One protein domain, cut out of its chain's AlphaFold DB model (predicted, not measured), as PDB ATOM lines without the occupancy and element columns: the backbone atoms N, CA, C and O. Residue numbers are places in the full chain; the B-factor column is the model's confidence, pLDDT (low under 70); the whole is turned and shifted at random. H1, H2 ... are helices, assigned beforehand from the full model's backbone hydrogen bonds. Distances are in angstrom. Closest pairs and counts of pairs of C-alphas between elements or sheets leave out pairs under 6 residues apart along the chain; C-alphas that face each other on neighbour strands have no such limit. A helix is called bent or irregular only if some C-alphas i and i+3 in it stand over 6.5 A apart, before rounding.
ATOM      1  N   SER A 193     189.084 177.190 202.778       97.12
ATOM      2  CA  SER A 193     190.141 176.174 202.746       97.12
ATOM      3  C   SER A 193     190.493 175.735 201.315       97.12
ATOM      4  O   SER A 193     189.646 175.236 200.567       97.12
ATOM      5  N   THR A 194     191.772 175.867 200.948       97.06
ATOM      6  CA  THR A 194     192.337 175.328 199.696       97.06
ATOM      7  C   THR A 194     192.282 173.802 199.656       97.06
ATOM      8  O   THR A 194     192.087 173.224 198.587       97.06
ATOM      9  N   ALA A 195     192.411 173.150 200.815       95.38
ATOM     10  CA  ALA A 195     192.314 171.702 200.932       95.38
ATOM     11  C   ALA A 195     190.885 171.220 200.644       95.38
ATOM     12  O   ALA A 195     190.709 170.336 199.809       95.38
ATOM     13  N   ASP A 196     189.862 171.849 201.234       97.06
ATOM     14  CA  ASP A 196     188.456 171.503 200.964       97.06
ATOM     15  C   ASP A 196     188.131 171.668 199.472       97.06
ATOM     16  O   ASP A 196     187.519 170.792 198.858       97.06
ATOM     17  N   MET A 197     188.622 172.745 198.847       98.06
ATOM     18  CA  MET A 197     188.508 172.937 197.399       98.06
ATOM     19  C   MET A 197     189.174 171.799 196.614       98.06
ATOM     20  O   MET A 197     188.556 171.259 195.698       98.06
ATOM     21  N   ALA A 198     190.402 171.407 196.959       97.50
ATOM     22  CA  ALA A 198     191.109 170.320 196.282       97.50
ATOM     23  C   ALA A 198     190.352 168.983 196.385       97.50
ATOM     24  O   ALA A 198     190.177 168.293 195.376       97.50
ATOM     25  N   LEU A 199     189.824 168.658 197.573       95.94
ATOM     26  CA  LEU A 199     188.986 167.477 197.784       95.94
ATOM     27  C   LEU A 199     187.714 167.525 196.927       95.94
ATOM     28  O   LEU A 199     187.340 166.516 196.316       95.94
ATOM     29  N   PHE A 200     187.061 168.688 196.863       97.44
ATOM     30  CA  PHE A 200     185.834 168.889 196.093       97.44
ATOM     31  C   PHE A 200     186.072 168.777 194.580       97.44
ATOM     32  O   PHE A 200     185.278 168.149 193.874       97.44
ATOM     33  N   VAL A 201     187.180 169.339 194.082       97.62
ATOM     34  CA  VAL A 201     187.604 169.231 192.676       97.62
ATOM     35  C   VAL A 201     187.752 167.766 192.281       97.62
ATOM     36  O   VAL A 201     187.122 167.326 191.318       97.62
ATOM     37  N   ASP A 202     188.522 166.992 193.044       97.12
ATOM     38  CA  ASP A 202     188.762 165.581 192.734       97.12
ATOM     39  C   ASP A 202     187.476 164.753 192.813       97.12
ATOM     40  O   ASP A 202     187.213 163.920 191.940       97.12
ATOM     41  N   ARG A 203     186.625 165.025 193.812       95.06
ATOM     42  CA  ARG A 203     185.297 164.407 193.929       95.06
ATOM     43  C   ARG A 203     184.460 164.664 192.675       95.06
ATOM     44  O   ARG A 203     183.886 163.721 192.127       95.06
ATOM     45  N   ASN A 204     184.414 165.903 192.187       94.62
ATOM     46  CA  ASN A 204     183.613 166.255 191.016       94.62
ATOM     47  C   ASN A 204     184.193 165.689 189.704       94.62
ATOM     48  O   ASN A 204     183.431 165.272 188.824       94.62
ATOM     49  N   LEU A 205     185.525 165.618 189.579       95.44
ATOM     50  CA  LEU A 205     186.215 164.994 188.444       95.44
ATOM     51  C   LEU A 205     185.896 163.500 188.349       95.44
ATOM     52  O   LEU A 205     185.425 163.048 187.302       95.44
ATOM     53  N   ILE A 206     186.044 162.757 189.447       94.50
ATOM     54  CA  ILE A 206     185.771 161.312 189.475       94.50
ATOM     55  C   ILE A 206     184.297 161.020 189.208       94.50
ATOM     56  O   ILE A 206     183.980 160.137 188.411       94.50
ATOM     57  N   MET A 207     183.379 161.795 189.794       90.69
ATOM     58  CA  MET A 207     181.945 161.664 189.499       90.69
ATOM     59  C   MET A 207     181.604 161.987 188.037       90.69
ATOM     60  O   MET A 207     180.567 161.553 187.540       90.69
ATOM     61  N   SER A 208     182.474 162.720 187.341       91.00
ATOM     62  CA  SER A 208     182.367 163.018 185.911       91.00
ATOM     63  C   SER A 208     183.160 162.048 185.023       91.00
ATOM     64  O   SER A 208     183.273 162.294 183.823       91.00
ATOM     65  N   GLY A 209     183.724 160.972 185.588       93.25
ATOM     66  CA  GLY A 209     184.523 159.986 184.858       93.25
ATOM     67  C   GLY A 209     185.877 160.509 184.374       93.25
ATOM     68  O   GLY A 209     186.399 160.008 183.382       93.25
ATOM     69  N   LYS A 210     186.422 161.539 185.029       96.00
ATOM     70  CA  LYS A 210     187.713 162.149 184.690       96.00
ATOM     71  C   LYS A 210     188.789 161.766 185.713       96.00
ATOM     72  O   LYS A 210     188.447 161.549 186.879       96.00
ATOM     73  N   PRO A 211     190.073 161.749 185.310       96.44
ATOM     74  CA  PRO A 211     191.183 161.645 186.248       96.44
ATOM     75  C   PRO A 211     191.132 162.763 187.293       96.44
ATOM     76  O   PRO A 211     190.748 163.893 186.984       96.44
ATOM     77  N   GLN A 212     191.508 162.442 188.527       96.44
ATOM     78  CA  GLN A 212     191.579 163.389 189.633       96.44
ATOM     79  C   GLN A 212     192.890 164.181 189.589       96.44
ATOM     80  O   GLN A 212     193.913 163.687 189.114       96.44
ATOM     81  N   ARG A 213     192.882 165.403 190.106       96.94
ATOM     82  CA  ARG A 213     193.995 166.347 189.988       96.94
ATOM     83  C   ARG A 213     194.941 166.308 191.180       96.94
ATOM     84  O   ARG A 213     196.159 166.404 190.997       96.94
ATOM     85  N   TYR A 214     194.390 166.195 192.383       96.50
ATOM     86  CA  TYR A 214     195.130 166.314 193.640       96.50
ATOM     87  C   TYR A 214     195.372 164.973 194.334       96.50
ATOM     88  O   TYR A 214     196.162 164.919 195.274       96.50
ATOM     89  N   GLY A 215     194.760 163.886 193.862       95.44
ATOM     90  CA  GLY A 215     194.953 162.554 194.427       95.44
ATOM     91  C   GLY A 215     194.238 162.351 195.762       95.44
ATOM     92  O   GLY A 215     194.681 161.532 196.556       95.44
ATOM     93  N   THR A 216     193.172 163.095 196.062       94.81
ATOM     94  CA  THR A 216     192.532 163.032 197.390       94.81
ATOM     95  C   THR A 216     191.538 161.879 197.539       94.81
ATOM     96  O   THR A 216     191.037 161.618 198.632       94.81
ATOM     97  N   GLN A 217     191.183 161.214 196.444       92.12
ATOM     98  CA  GLN A 217     190.122 160.220 196.388       92.12
ATOM     99  C   GLN A 217     190.700 158.821 196.122       92.12
ATOM    100  O   GLN A 217     191.480 158.598 195.190       92.12
ATOM    101  N   ARG A 218     190.269 157.846 196.931       89.25
ATOM    102  CA  ARG A 218     190.740 156.449 196.904       89.25
ATOM    103  C   ARG A 218     189.590 155.478 196.745       89.25
ATOM    104  O   ARG A 218     188.564 155.682 197.373       89.25
ATOM    105  N   LYS A 219     189.755 154.423 195.958       83.81
ATOM    106  CA  LYS A 219     188.790 153.328 195.820       83.81
ATOM    107  C   LYS A 219     188.661 152.548 197.135       83.81
ATOM    108  O   LYS A 219     189.431 152.740 198.072       83.81
ATOM    109  N   ALA A 220     187.695 151.631 197.186       75.75
ATOM    110  CA  ALA A 220     187.453 150.791 198.361       75.75
ATOM    111  C   ALA A 220     188.656 149.908 198.753       75.75
ATOM    112  O   ALA A 220     188.802 149.573 199.922       75.75
ATOM    113  N   ASP A 221     189.525 149.563 197.799       77.75
ATOM    114  CA  ASP A 221     190.772 148.819 198.034       77.75
ATOM    115  C   ASP A 221     191.937 149.707 198.521       77.75
ATOM    116  O   ASP A 221     193.057 149.232 198.679       77.75
ATOM    117  N   GLY A 222     191.695 151.004 198.740       80.94
ATOM    118  CA  GLY A 222     192.699 151.975 199.171       80.94
ATOM    119  C   GLY A 222     193.556 152.552 198.042       80.94
ATOM    120  O   GLY A 222     194.264 153.537 198.270       80.94
ATOM    121  N   SER A 223     193.473 152.018 196.819       87.12
ATOM    122  CA  SER A 223     194.195 152.551 195.661       87.12
ATOM    123  C   SER A 223     193.617 153.892 195.203       87.12
ATOM    124  O   SER A 223     192.427 154.167 195.358       87.12
ATOM    125  N   LEU A 224     194.451 154.754 194.620       90.38
ATOM    126  CA  LEU A 224     193.978 156.012 194.042       90.38
ATOM    127  C   LEU A 224     193.115 155.757 192.795       90.38
ATOM    128  O   LEU A 224     193.329 154.809 192.030       90.38
ATOM    129  N   PHE A 225     192.138 156.634 192.560       91.81
ATOM    130  CA  PHE A 225     191.593 156.799 191.211       91.81
ATOM    131  C   PHE A 225     192.664 157.362 190.268       91.81
ATOM    132  O   PHE A 225     193.668 157.912 190.719       91.81
ATOM    133  N   GLU A 226     192.433 157.220 188.963       94.94
ATOM    134  CA  GLU A 226     193.331 157.712 187.915       94.94
ATOM    135  C   GLU A 226     193.713 159.181 188.141       94.94
ATOM    136  O   GLU A 226     192.860 159.992 188.496       94.94
ATOM    137  N   LEU A 227     194.993 159.503 187.949       96.44
ATOM    138  CA  LEU A 227     195.568 160.821 188.200       96.44
ATOM    139  C   LEU A 227     195.783 161.582 186.888       96.44
ATOM    140  O   LEU A 227     196.363 161.051 185.942       96.44
ATOM    141  N   GLU A 228     195.380 162.848 186.862       95.69
ATOM    142  CA  GLU A 228     195.810 163.815 185.852       95.69
ATOM    143  C   GLU A 228     197.300 164.100 186.065       95.69
ATOM    144  O   GLU A 228     197.674 164.558 187.140       95.69
ATOM    145  N   ASP A 229     198.149 163.836 185.067       94.88
ATOM    146  CA  ASP A 229     199.599 164.113 185.089       94.88
ATOM    147  C   ASP A 229     200.271 163.818 186.455       94.88
ATOM    148  O   ASP A 229     200.520 164.741 187.249       94.88
ATOM    149  N   PRO A 230     200.548 162.533 186.764       94.62
ATOM    150  CA  PRO A 230     201.101 162.117 188.055       94.62
ATOM    151  C   PRO A 230     202.436 162.788 188.409       94.62
ATOM    152  O   PRO A 230     202.733 162.963 189.588       94.62
ATOM    153  N   ALA A 231     203.228 163.193 187.409       94.62
ATOM    154  CA  ALA A 231     204.537 163.813 187.619       94.62
ATOM    155  C   ALA A 231     204.438 165.194 188.289       94.62
ATOM    156  O   ALA A 231     205.375 165.630 188.953       94.62
ATOM    157  N   GLN A 232     203.298 165.873 188.147       95.69
ATOM    158  CA  GLN A 232     203.039 167.190 188.739       95.69
ATOM    159  C   GLN A 232     202.251 167.114 190.060       95.69
ATOM    160  O   GLN A 232     201.942 168.151 190.650       95.69
ATOM    161  N   LEU A 233     201.918 165.911 190.546       95.50
ATOM    162  CA  LEU A 233     201.056 165.722 191.714       95.50
ATOM    163  C   LEU A 233     201.615 166.379 192.981       95.50
ATOM    164  O   LEU A 233     200.907 167.153 193.618       95.50
ATOM    165  N   ALA A 234     202.876 166.098 193.324       94.62
ATOM    166  CA  ALA A 234     203.511 166.633 194.532       94.62
ATOM    167  C   ALA A 234     203.492 168.169 194.543       94.62
ATOM    168  O   ALA A 234     203.060 168.786 195.513       94.62
ATOM    169  N   ARG A 235     203.834 168.791 193.406       95.69
ATOM    170  CA  ARG A 235     203.765 170.246 193.239       95.69
ATOM    171  C   ARG A 235     202.348 170.778 193.462       95.69
ATOM    172  O   ARG A 235     202.166 171.674 194.275       95.69
ATOM    173  N   ARG A 236     201.343 170.210 192.783       95.94
ATOM    174  CA  ARG A 236     199.946 170.662 192.927       95.94
ATOM    175  C   ARG A 236     199.436 170.533 194.357       95.94
ATOM    176  O   ARG A 236     198.646 171.365 194.780       95.94
ATOM    177  N   ARG A 237     199.856 169.494 195.082       96.06
ATOM    178  CA  ARG A 237     199.481 169.278 196.486       96.06
ATOM    179  C   ARG A 237     200.139 170.293 197.409       96.06
ATOM    180  O   ARG A 237     199.431 170.898 198.209       96.06
ATOM    181  N   ALA A 238     201.434 170.543 197.228       95.25
ATOM    182  CA  ALA A 238     202.146 171.584 197.958       95.25
ATOM    183  C   ALA A 238     201.506 172.969 197.744       95.25
ATOM    184  O   ALA A 238     201.284 173.688 198.716       95.25
ATOM    185  N   ASP A 239     201.117 173.300 196.506       94.62
ATOM    186  CA  ASP A 239     200.490 174.585 196.153       94.62
ATOM    187  C   ASP A 239     199.149 174.831 196.879       94.62
ATOM    188  O   ASP A 239     198.764 175.980 197.092       94.62
ATOM    189  N   VAL A 240     198.433 173.770 197.279       93.56
ATOM    190  CA  VAL A 240     197.149 173.861 198.006       93.56
ATOM    191  C   VAL A 240     197.254 173.475 199.486       93.56
ATOM    192  O   VAL A 240     196.229 173.403 200.168       93.56
TER     193      VAL A 240
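What this domain is: This is residues 193 to 240 of the 252 residues of an uncharacterized protein of Xanthomonas arboricola pv. pruni str. MAFF 311562 (UniProt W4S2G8). Two helices, H1 and then H2, run roughly opposite ways near each other, with a gap between them, and the long looping link that joins them, residues 208 to 229, winds back and forth beside H1 and makes a far loop near residues 219 to 222. The printed part has 48 residues, with two named helices and no named strand; the class is all helix. It is compact, with a radius of gyration of the C-alphas of 10.1 A, and spans 26 by 23 by 18 A.

How they stand to each other: H1, residues 194 to 207, and H2, residues 230 to 239, are near each other: their closest C-alphas are 8.4 A apart, and 6 pairs lie within 10 A. In H1 every O i to N i+4 pair is within hydrogen-bond range; in H2 4 of 6 are.

Where its parts are: H1 begins at C-alpha 194 (192.337, 175.328, 199.696) and is 20.0 A long. H2 is 14.9 A long, ends at C-alpha 239 (200.490, 174.585, 196.153) and is irregular: C-alphas 231 and 234 are 7.5 A apart.

The domain as a whole: The C-alphas farthest apart, of Ser 193 and Asp 221, are 27.8 A apart. The link from H1 to H2, residues 208 to 229, is long. The printed part has no cut, and no printed residue is under 70 in pLDDT.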